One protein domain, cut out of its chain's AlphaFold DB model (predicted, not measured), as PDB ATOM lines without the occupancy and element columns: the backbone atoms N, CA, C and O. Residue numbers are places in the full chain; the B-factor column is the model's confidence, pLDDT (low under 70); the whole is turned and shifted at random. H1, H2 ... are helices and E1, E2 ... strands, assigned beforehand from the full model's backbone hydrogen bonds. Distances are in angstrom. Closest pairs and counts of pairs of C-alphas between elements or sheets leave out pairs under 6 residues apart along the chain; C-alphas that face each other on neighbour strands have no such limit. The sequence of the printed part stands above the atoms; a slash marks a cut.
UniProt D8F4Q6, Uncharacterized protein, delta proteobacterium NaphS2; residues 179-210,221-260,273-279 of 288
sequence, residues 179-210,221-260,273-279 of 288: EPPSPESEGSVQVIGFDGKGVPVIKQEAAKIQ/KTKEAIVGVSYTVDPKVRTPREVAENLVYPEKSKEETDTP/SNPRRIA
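Overview. This is residues 179 to 210, 221 to 260 and 273 to 279 of the 288 residues of an uncharacterized protein of delta proteobacterium NaphS2 (UniProt D8F4Q6). A long, narrow ribbon of two antiparallel strands, E1 and E2, makes the body, with the short strand E3 beside E2. Beyond one end of the ribbon, after E2, the short helices H2 and H3 make a corner well away from the sheet; beyond the other end, after E1, comes the four-residue helix H1. The printed part has 79 residues, with three named helices and three named strands in the order E1 H1 E2 H2 H3 E3, and the sheet order is E1, E2, E3, all antiparallel. The class is mixed, helices and strands. The whole is extended, with a radius of gyration of the C-alphas of 20.5 A, and elongated, spanning 59 by 36 by 25 A.

Along the chain. Strand E1, residues 189 to 200, runs 35.6 A from C-alpha 189 at (115.140, 62.520, 139.913) to C-alpha 200 at (136.079, 83.340, 120.116). Strand E2, residues 222 to 233, is 33.9 A long, and E3, residues 276 to 278, is 6.5 A long and ends at C-alpha 278 at (120.635, 77.949, 125.724). Helix H1 is residues 203 to 206, 4.8 A. Helix H2, residues 240 to 248, is 12.4 A long and begins at C-alpha 240 at (124.832, 44.642, 145.721), and H3, residues 250 to 258, is 12.9 A long.

Arrangement. E1 and E2 are antiparallel neighbours at 163 degrees; N 193 and O 229 are 2.9 A apart and N 229 and O 193 are 2.8 A apart, within hydrogen-bond range. E2, the inner strand, is also antiparallel to E3, at 147 degrees, with N 228 and O 277 at 2.8 A. None of the three helices is on the sheet. H2 and H3 only just touch, and only at the corner by their link, with 3 pairs of C-alphas within 8 A; the closest C-alphas are those of Asn 246 and Ser 253, 5.9 A apart. They run opposite ways at a steep tilt of 69.9 degrees, only just short of about perpendicular. Among the elements that are apart are H1 and H2, and E1 and H3. In H2 and H3 every O i to N i+4 pair is within hydrogen-bond range; H1 is too short for such a pair, and its one O i to N i+3 pair is within range.

Size, cuts and confidence. The two C-alphas farthest apart are those of Ala 207 and Arg 241, at 59.2 A. Residues 211 to 220 and 261 to 272 are not printed; the C-alphas on either side of these cuts are 12.3 A and 21.3 A apart. Of the links that are printed whole, none is long. Residues 236 to 241 stand free. Mean pLDDT of the printed part is 75.8; residues 203 to 210, 252 to 260 and 273 to 279 are under 70.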
ATOM      1  N   GLU A 179     105.330  73.140 124.965       84.69
ATOM      2  CA  GLU A 179     104.561  72.349 125.924       84.69
ATOM      3  C   GLU A 179     105.485  71.577 126.889       84.69
ATOM      4  O   GLU A 179     106.501  71.006 126.460       84.69
ATOM      5  N   PRO A 180     105.163  71.557 128.197       81.31
ATOM      6  CA  PRO A 180     105.881  70.727 129.152       81.31
ATOM      7  C   PRO A 180     105.667  69.234 128.838       81.31
ATOM      8  O   PRO A 180     104.640  68.863 128.264       81.31
ATOM      9  N   PRO A 181     106.621  68.358 129.203       80.62
ATOM     10  CA  PRO A 181     106.423  66.915 129.093       80.62
ATOM     11  C   PRO A 181     105.211  66.463 129.925       80.62
ATOM     12  O   PRO A 181     104.821  67.123 130.889       80.62
ATOM     13  N   SER A 182     104.602  65.330 129.560       85.56
ATOM     14  CA  SER A 182     103.476  64.802 130.332       85.56
ATOM     15  C   SER A 182     103.948  64.372 131.729       85.56
ATOM     16  O   SER A 182     105.003  63.739 131.826       85.56
ATOM     17  N   PRO A 183     103.168  64.624 132.800       84.31
ATOM     18  CA  PRO A 183     103.555  64.239 134.163       84.31
ATOM     19  C   PRO A 183     103.861  62.743 134.321       84.31
ATOM     20  O   PRO A 183     104.714  62.352 135.103       84.31
ATOM     21  N   GLU A 184     103.192  61.895 133.539       84.75
ATOM     22  CA  GLU A 184     103.379  60.437 133.525       84.75
ATOM     23  C   GLU A 184     104.740  60.005 132.958       84.75
ATOM     24  O   GLU A 184     105.194  58.893 133.219       84.75
ATOM     25  N   SER A 185     105.378  60.867 132.161       82.81
ATOM     26  CA  SER A 185     106.706  60.631 131.589       82.81
ATOM     27  C   SER A 185     107.843  61.154 132.469       82.81
ATOM     28  O   SER A 185     109.011  60.945 132.137       82.81
ATOM     29  N   GLU A 186     107.520  61.838 133.572       86.94
ATOM     30  CA  GLU A 186     108.517  62.413 134.463       86.94
ATOM     31  C   GLU A 186     109.031  61.393 135.481       86.94
ATOM     32  O   GLU A 186     108.269  60.695 136.145       86.94
ATOM     33  N   GLY A 187     110.354  61.332 135.625       87.75
ATOM     34  CA  GLY A 187     111.007  60.518 136.646       87.75
ATOM     35  C   GLY A 187     111.155  61.228 137.993       87.75
ATOM     36  O   GLY A 187     111.050  62.448 138.111       87.75
ATOM     37  N   SER A 188     111.475  60.454 139.025       90.31
ATOM     38  CA  SER A 188     111.619  60.956 140.402       90.31
ATOM     39  C   SER A 188     112.898  61.764 140.686       90.31
ATOM     40  O   SER A 188     112.986  62.423 141.723       90.31
ATOM     41  N   VAL A 189     113.892  61.749 139.791       89.81
ATOM     42  CA  VAL A 189     115.140  62.520 139.913       89.81
ATOM     43  C   VAL A 189     115.202  63.594 138.838       89.81
ATOM     44  O   VAL A 189     115.181  63.285 137.649       89.81
ATOM     45  N   GLN A 190     115.377  64.851 139.247       91.62
ATOM     46  CA  GLN A 190     115.693  65.941 138.330       91.62
ATOM     47  C   GLN A 190     117.194  65.969 138.030       91.62
ATOM     48  O   GLN A 190     118.027  66.047 138.934       91.62
ATOM     49  N   VAL A 191     117.537  65.942 136.746       89.94
ATOM     50  CA  VAL A 191     118.906  66.033 136.247       89.94
ATOM     51  C   VAL A 191     119.069  67.338 135.488       89.94
ATOM     52  O   VAL A 191     118.302  67.647 134.575       89.94
ATOM     53  N   ILE A 192     120.106  68.089 135.853       92.19
ATOM     54  CA  ILE A 192     120.515  69.304 135.155       92.19
ATOM     55  C   ILE A 192     121.937  69.085 134.646       92.19
ATOM     56  O   ILE A 192     122.843  68.783 135.422       92.19
ATOM     57  N   GLY A 193     122.121  69.203 133.336       90.69
ATOM     58  CA  GLY A 193     123.418  69.116 132.675       90.69
ATOM     59  C   GLY A 193     123.789  70.448 132.038       90.69
ATOM     60  O   GLY A 193     122.911  71.167 131.567       90.69
ATOM     61  N   PHE A 194     125.083  70.751 131.994       90.81
ATOM     62  CA  PHE A 194     125.623  71.921 131.308       90.81
ATOM     63  C   PHE A 194     126.786  71.480 130.423       90.81
ATOM     64  O   PHE A 194     127.664  70.751 130.884       90.81
ATOM     65  N   ASP A 195     126.788  71.923 129.173       91.94
ATOM     66  CA  ASP A 195     127.913  71.789 128.250       91.94
ATOM     67  C   ASP A 195     128.383  73.181 127.829       91.94
ATOM     68  O   ASP A 195     127.571  74.033 127.463       91.94
ATOM     69  N   GLY A 196     129.687  73.422 127.924       87.38
ATOM     70  CA  GLY A 196     130.302  74.724 127.700       87.38
ATOM     71  C   GLY A 196     131.269  74.677 126.528       87.38
ATOM     72  O   GLY A 196     132.212  73.885 126.512       87.38
ATOM     73  N   LYS A 197     131.078  75.560 125.545       87.00
ATOM     74  CA  LYS A 197     132.015  75.734 124.429       87.00
ATOM     75  C   LYS A 197     132.630  77.124 124.457       87.00
ATOM     76  O   LYS A 197     131.928  78.130 124.413       87.00
ATOM     77  N   GLY A 198     133.959  77.193 124.453       85.50
ATOM     78  CA  GLY A 198     134.684  78.451 124.279       85.50
ATOM     79  C   GLY A 198     134.521  79.002 122.858       85.50
ATOM     80  O   GLY A 198     135.124  78.486 121.918       85.50
ATOM     81  N   VAL A 199     133.733  80.061 122.699       83.81
ATOM     82  CA  VAL A 199     133.500  80.786 121.445       83.81
ATOM     83  C   VAL A 199     134.430  82.002 121.368       83.81
ATOM     84  O   VAL A 199     134.445  82.813 122.295       83.81
ATOM     85  N   PRO A 200     135.224  82.169 120.296       81.75
ATOM     86  CA  PRO A 200     136.079  83.340 120.116       81.75
ATOM     87  C   PRO A 200     135.304  84.659 120.183       81.75
ATOM     88  O   PRO A 200     134.261  84.819 119.556       81.75
ATOM     89  N   VAL A 201     135.844  85.625 120.923       76.06
ATOM     90  CA  VAL A 201     135.233  86.947 121.093       76.06
ATOM     91  C   VAL A 201     135.529  87.814 119.869       76.06
ATOM     92  O   VAL A 201     136.688  87.970 119.476       76.06
ATOM     93  N   ILE A 202     134.497  88.414 119.268       72.75
ATOM     94  CA  ILE A 202     134.658  89.335 118.132       72.75
ATOM     95  C   ILE A 202     135.405  90.612 118.544       72.75
ATOM     96  O   ILE A 202     135.345  91.044 119.694       72.75
ATOM     97  N   LYS A 203     136.097  91.265 117.597       66.94
ATOM     98  CA  LYS A 203     136.972  92.431 117.867       66.94
ATOM     99  C   LYS A 203     136.294  93.547 118.675       66.94
ATOM    100  O   LYS A 203     136.932  94.129 119.548       66.94
ATOM    101  N   GLN A 204     135.022  93.834 118.394       64.50
ATOM    102  CA  GLN A 204     134.254  94.865 119.100       64.50
ATOM    103  C   GLN A 204     134.053  94.530 120.583       64.50
ATOM    104  O   GLN A 204     134.162  95.404 121.438       64.50
ATOM    105  N   GLU A 205     133.804  93.264 120.906       63.50
ATOM    106  CA  GLU A 205     133.707  92.810 122.292       63.50
ATOM    107  C   GLU A 205     135.084  92.662 122.942       63.50
ATOM    108  O   GLU A 205     135.244  92.991 124.115       63.50
ATOM    109  N   ALA A 206     136.102  92.261 122.178       62.03
ATOM    110  CA  ALA A 206     137.479  92.200 122.654       62.03
ATOM    111  C   ALA A 206     138.013  93.584 123.066       62.03
ATOM    112  O   ALA A 206     138.835  93.681 123.976       62.03
ATOM    113  N   ALA A 207     137.519  94.659 122.441       62.41
ATOM    114  CA  ALA A 207     137.825  96.038 122.821       62.41
ATOM    115  C   ALA A 207     137.208  96.451 124.172       62.41
ATOM    116  O   ALA A 207     137.725  97.359 124.818       62.41
ATOM    117  N   LYS A 208     136.142  95.774 124.630       64.00
ATOM    118  CA  LYS A 208     135.537  95.975 125.961       64.00
ATOM    119  C   LYS A 208     136.292  95.234 127.073       64.00
ATOM    120  O   LYS A 208     136.032  95.477 128.249       64.00
ATOM    121  N   ILE A 209     137.219  94.338 126.721       62.88
ATOM    122  CA  ILE A 209     138.093  93.655 127.680       62.88
ATOM    123  C   ILE A 209     139.109  94.678 128.198       62.88
ATOM    124  O   ILE A 209     139.828  95.285 127.400       62.88
ATOM    125  N   GLN A 210     139.158  94.868 129.523       60.81
ATOM    126  CA  GLN A 210     139.982  95.878 130.200       60.81
ATOM    127  C   GLN A 210     141.403  95.979 129.621       60.81
ATOM    128  O   GLN A 210     142.092  94.981 129.402       60.81
ATOM    129  N   LYS A 221     140.403  85.291 125.217       73.56
ATOM    130  CA  LYS A 221     140.116  85.417 123.774       73.56
ATOM    131  C   LYS A 221     138.790  84.761 123.381       73.56
ATOM    132  O   LYS A 221     138.361  84.891 122.238       73.56
ATOM    133  N   THR A 222     138.166  84.051 124.314       79.88
ATOM    134  CA  THR A 222     136.944  83.268 124.133       79.88
ATOM    135  C   THR A 222     135.972  83.567 125.271       79.88
ATOM    136  O   THR A 222     136.406  83.733 126.409       79.88
ATOM    137  N   LYS A 223     134.676  83.607 124.966       80.25
ATOM    138  CA  LYS A 223     133.575  83.548 125.931       80.25
ATOM    139  C   LYS A 223     132.994  82.144 125.930       80.25
ATOM    140  O   LYS A 223     133.031  81.470 124.909       80.25
ATOM    141  N   GLU A 224     132.469  81.700 127.056       83.25
ATOM    142  CA  GLU A 224     131.837  80.390 127.144       83.25
ATOM    143  C   GLU A 224     130.368  80.498 126.727       83.25
ATOM    144  O   GLU A 224     129.598  81.240 127.332       83.25
ATOM    145  N   ALA A 225     129.993  79.796 125.660       84.50
ATOM    146  CA  ALA A 225     128.600  79.556 125.320       84.50
ATOM    147  C   ALA A 225     128.169  78.271 126.026       84.50
ATOM    148  O   ALA A 225     128.746  77.213 125.773       84.50
ATOM    149  N   ILE A 226     127.184  78.378 126.918       85.56
ATOM    150  CA  ILE A 226     126.727  77.268 127.754       85.56
ATOM    151  C   ILE A 226     125.346  76.819 127.282       85.56
ATOM    152  O   ILE A 226     124.413  77.618 127.180       85.56
ATOM    153  N   VAL A 227     125.210  75.522 127.024       86.00
ATOM    154  CA  VAL A 227     123.925  74.866 126.793       86.00
ATOM    155  C   VAL A 227     123.576  74.063 128.037       86.00
ATOM    156  O   VAL A 227     124.299  73.150 128.424       86.00
ATOM    157  N   GLY A 228     122.457  74.409 128.664       85.81
ATOM    158  CA  GLY A 228     121.842  73.635 129.729       85.81
ATOM    159  C   GLY A 228     120.860  72.606 129.173       85.81
ATOM    160  O   GLY A 228     120.210  72.821 128.152       85.81
ATOM    161  N   VAL A 229     120.703  71.484 129.859       87.38
ATOM    162  CA  VAL A 229     119.601  70.544 129.641       87.38
ATOM    163  C   VAL A 229     119.000  70.227 131.001       87.38
ATOM    164  O   VAL A 229     119.735  70.010 131.960       87.38
ATOM    165  N   SER A 230     117.673  70.197 131.084       87.38
ATOM    166  CA  SER A 230     116.944  69.753 132.273       87.38
ATOM    167  C   SER A 230     115.992  68.642 131.873       87.38
ATOM    168  O   SER A 230     115.181  68.833 130.970       87.38
ATOM    169  N   TYR A 231     116.077  67.502 132.543       87.31
ATOM    170  CA  TYR A 231     115.187  66.365 132.327       87.31
ATOM    171  C   TYR A 231     115.019  65.580 133.625       87.31
ATOM    172  O   TYR A 231     115.786  65.761 134.571       87.31
ATOM    173  N   THR A 232     114.006  64.726 133.682       90.56
ATOM    174  CA  THR A 232     113.764  63.844 134.822       90.56
ATOM    175  C   THR A 232     114.036  62.392 134.440       90.56
ATOM    176  O   THR A 232     113.861  61.994 133.288       90.56
ATOM    177  N   VAL A 233     114.531  61.604 135.393       90.50
ATOM    178  CA  VAL A 233     114.778  60.161 135.244       90.50
ATOM    179  C   VAL A 233     114.422  59.438 136.525       90.50
ATOM    180  O   VAL A 233     114.508  60.009 137.610       90.50
ATOM    181  N   ASP A 234     114.071  58.163 136.418       90.25
ATOM    182  CA  ASP A 234     113.973  57.320 137.600       90.25
ATOM    183  C   ASP A 234     115.341  56.780 138.035       90.25
ATOM    184  O   ASP A 234     116.226  56.541 137.201       90.25
ATOM    185  N   PRO A 235     115.540  56.562 139.348       86.88
ATOM    186  CA  PRO A 235     116.735  55.937 139.868       86.88
ATOM    187  C   PRO A 235     116.956  54.571 139.222       86.88
ATOM    188  O   PRO A 235     116.118  53.671 139.304       86.88
ATOM    189  N   LYS A 236     118.148  54.370 138.655       84.06
ATOM    190  CA  LYS A 236     118.600  53.033 138.272       84.06
ATOM    191  C   LYS A 236     119.000  52.265 139.534       84.06
ATOM    192  O   LYS A 236     120.140  52.366 139.991       84.06
ATOM    193  N   VAL A 237     118.053  51.527 140.109       85.44
ATOM    194  CA  VAL A 237     118.298  50.667 141.277       85.44
ATOM    195  C   VAL A 237     119.261  49.547 140.877       85.44
ATOM    196  O   VAL A 237     119.005  48.839 139.908       85.44
ATOM    197  N   ARG A 238     120.377  49.406 141.607       84.69
ATOM    198  CA  ARG A 238     121.362  48.328 141.413       84.69
ATOM    199  C   ARG A 238     121.360  47.381 142.602       84.69
ATOM    200  O   ARG A 238     121.255  47.835 143.743       84.69
ATOM    201  N   THR A 239     121.539  46.089 142.356       88.62
ATOM    202  CA  THR A 239     121.733  45.111 143.437       88.62
ATOM    203  C   THR A 239     123.184  45.125 143.948       88.62
ATOM    204  O   THR A 239     124.101  45.457 143.192       88.62
ATOM    205  N   PRO A 240     123.458  44.735 145.212       87.81
ATOM    206  CA  PRO A 240     124.832  44.642 145.721       87.81
ATOM    207  C   PRO A 240     125.741  43.752 144.862       87.81
ATOM    208  O   PRO A 240     126.926  44.042 144.701       87.81
ATOM    209  N   ARG A 241     125.172  42.689 144.276       83.00
ATOM    210  CA  ARG A 241     125.873  41.783 143.367       83.00
ATOM    211  C   ARG A 241     126.288  42.482 142.072       83.00
ATOM    212  O   ARG A 241     127.459  42.415 141.724       83.00
ATOM    213  N   GLU A 242     125.373  43.203 141.420       82.38
ATOM    214  CA  GLU A 242     125.682  43.991 140.216       82.38
ATOM    215  C   GLU A 242     126.767  45.036 140.482       82.38
ATOM    216  O   GLU A 242     127.635  45.271 139.647       82.38
ATOM    217  N   VAL A 243     126.742  45.684 141.649       84.75
ATOM    218  CA  VAL A 243     127.777  46.658 142.018       84.75
ATOM    219  C   VAL A 243     129.142  45.977 142.152       84.75
ATOM    220  O   VAL A 243     130.125  46.479 141.608       84.75
ATOM    221  N   ALA A 244     129.207  44.827 142.827       84.81
ATOM    222  CA  ALA A 244     130.444  44.065 142.980       84.81
ATOM    223  C   ALA A 244     130.973  43.539 141.636       84.81
ATOM    224  O   ALA A 244     132.160  43.677 141.349       84.81
ATOM    225  N   GLU A 245     130.103  42.989 140.786       82.19
ATOM    226  CA  GLU A 245     130.474  42.485 139.459       82.19
ATOM    227  C   GLU A 245     131.008  43.611 138.555       82.19
ATOM    228  O   GLU A 245     132.050  43.431 137.927       82.19
ATOM    229  N   ASN A 246     130.391  44.800 138.573       81.00
ATOM    230  CA  ASN A 246     130.855  45.968 137.812       81.00
ATOM    231  C   ASN A 246     132.199  46.534 138.309       81.00
ATOM    232  O   ASN A 246     132.984  47.044 137.510       81.00
ATOM    233  N   LEU A 247     132.470  46.464 139.618       84.44
ATOM    234  CA  LEU A 247     133.733  46.929 140.207       84.44
ATOM    235  C   LEU A 247     134.892  45.962 139.942       84.44
ATOM    236  O   LEU A 247     136.016  46.405 139.713       84.44
ATOM    237  N   VAL A 248     134.631  44.653 139.998       84.69
ATOM    238  CA  VAL A 248     135.664  43.612 139.878       84.69
ATOM    239  C   VAL A 248     135.910  43.221 138.417       84.69
ATOM    240  O   VAL A 248     137.047  42.938 138.041       84.69
ATOM    241  N   TYR A 249     134.871  43.236 137.576       79.88
ATOM    242  CA  TYR A 249     134.939  42.831 136.169       79.88
ATOM    243  C   TYR A 249     134.285  43.871 135.243       79.88
ATOM    244  O   TYR A 249     133.279  43.579 134.590       79.88
ATOM    245  N   PRO A 250     134.871  45.076 135.120       72.75
ATOM    246  CA  PRO A 250     134.284  46.157 134.330       72.75
ATOM    247  C   PRO A 250     134.112  45.800 132.846       72.75
ATOM    248  O   PRO A 250     133.173  46.273 132.214       72.75
ATOM    249  N   GLU A 251     134.949  44.928 132.279       76.31
ATOM    250  CA  GLU A 251     134.832  44.526 130.869       76.31
ATOM    251  C   GLU A 251     133.590  43.656 130.592       76.31
ATOM    252  O   GLU A 251     132.932  43.845 129.574       76.31
ATOM    253  N   LYS A 252     133.179  42.793 131.537       69.19
ATOM    254  CA  LYS A 252     131.953  41.979 131.395       69.19
ATOM    255  C   LYS A 252     130.688  42.835 131.401       69.19
ATOM    256  O   LYS A 252     129.735  42.541 130.690       69.19
ATOM    257  N   SER A 253     130.706  43.924 132.167       62.56
ATOM    258  CA  SER A 253     129.592  44.873 132.205       62.56
ATOM    259  C   SER A 253     129.407  45.626 130.885       62.56
ATOM    260  O   SER A 253     128.277  45.872 130.466       62.56
ATOM    261  N   LYS A 254     130.502  45.954 130.185       60.66
ATOM    262  CA  LYS A 254     130.451  46.627 128.878       60.66
ATOM    263  C   LYS A 254     129.886  45.702 127.799       60.66
ATOM    264  O   LYS A 254     129.011  46.124 127.053       60.66
ATOM    265  N   GLU A 255     130.301  44.433 127.781       59.88
ATOM    266  CA  GLU A 255     129.784  43.417 126.848       59.88
ATOM    267  C   GLU A 255     128.266  43.186 126.998       59.88
ATOM    268  O   GLU A 255     127.553  43.032 126.004       59.88
ATOM    269  N   GLU A 256     127.738  43.225 128.225       58.41
ATOM    270  CA  GLU A 256     126.290  43.144 128.467       58.41
ATOM    271  C   GLU A 256     125.534  44.409 128.033       58.41
ATOM    272  O   GLU A 256     124.370  44.321 127.648       58.41
ATOM    273  N   THR A 257     126.183  45.577 128.046       54.06
ATOM    274  CA  THR A 257     125.557  46.845 127.632       54.06
ATOM    275  C   THR A 257     125.529  47.015 126.104       54.06
ATOM    276  O   THR A 257     124.611  47.645 125.580       54.06
ATOM    277  N   ASP A 258     126.496  46.423 125.392       48.72
ATOM    278  CA  ASP A 258     126.657  46.527 123.931       48.72
ATOM    279  C   ASP A 258     125.954  45.406 123.133       48.72
ATOM    280  O   ASP A 258     125.927  45.436 121.899       48.72
ATOM    281  N   THR A 259     125.347  44.415 123.797       41.28
ATOM    282  CA  THR A 259     124.589  43.355 123.108       41.28
ATOM    283  C   THR A 259     123.140  43.794 122.827       41.28
ATOM    284  O   THR A 259     122.383  44.064 123.759       41.28
ATOM    285  N   PRO A 260     122.668  43.815 121.560       43.66
ATOM    286  CA  PRO A 260     121.370  44.413 121.210       43.66
ATOM    287  C   PRO A 260     120.126  43.654 121.697       43.66
ATOM    288  O   PRO A 260     119.015  44.083 121.405       43.66
ATOM    289  N   SER A 273     114.946  62.890 126.261       50.12
ATOM    290  CA  SER A 273     114.263  63.982 125.599       50.12
ATOM    291  C   SER A 273     115.096  65.183 126.025       50.12
ATOM    292  O   SER A 273     115.210  65.483 127.205       50.12
ATOM    293  N   ASN A 274     115.879  65.729 125.097       43.78
ATOM    294  CA  ASN A 274     116.799  66.825 125.371       43.78
ATOM    295  C   ASN A 274     116.047  68.126 125.067       43.78
ATOM    296  O   ASN A 274     116.174  68.637 123.947       43.78
ATOM    297  N   PRO A 275     115.256  68.708 125.991       49.47
ATOM    298  CA  PRO A 275     114.944  70.117 125.899       49.47
ATOM    299  C   PRO A 275     116.254  70.855 126.182       49.47
ATOM    300  O   PRO A 275     116.616  71.137 127.322       49.47
ATOM    301  N   ARG A 276     117.015  71.106 125.116       44.94
ATOM    302  CA  ARG A 276     118.181  71.984 125.163       44.94
ATOM    303  C   ARG A 276     117.683  73.364 125.570       44.94
ATOM    304  O   ARG A 276     116.717  73.831 124.993       44.94
ATOM    305  N   ARG A 277     118.302  73.996 126.554       44.06
ATOM    306  CA  ARG A 277     118.071  75.387 126.939       44.06
ATOM    307  C   ARG A 277     119.405  76.106 126.790       44.06
ATOM    308  O   ARG A 277     120.390  75.732 127.412       44.06
ATOM    309  N   ILE A 278     119.465  77.100 125.925       45.12
ATOM    310  CA  ILE A 278     120.635  77.949 125.724       45.12
ATOM    311  C   ILE A 278     120.377  79.187 126.574       45.12
ATOM    312  O   ILE A 278     119.457  79.945 126.300       45.12
ATOM    313  N   ALA A 279     121.142  79.365 127.645       39.91
ATOM    314  CA  ALA A 279     121.016  80.549 128.484       39.91
ATOM    315  C   ALA A 279     122.096  81.558 128.083       39.91
ATOM    316  O   ALA A 279     123.288  81.300 128.253       39.91
TER     317      ALA A 279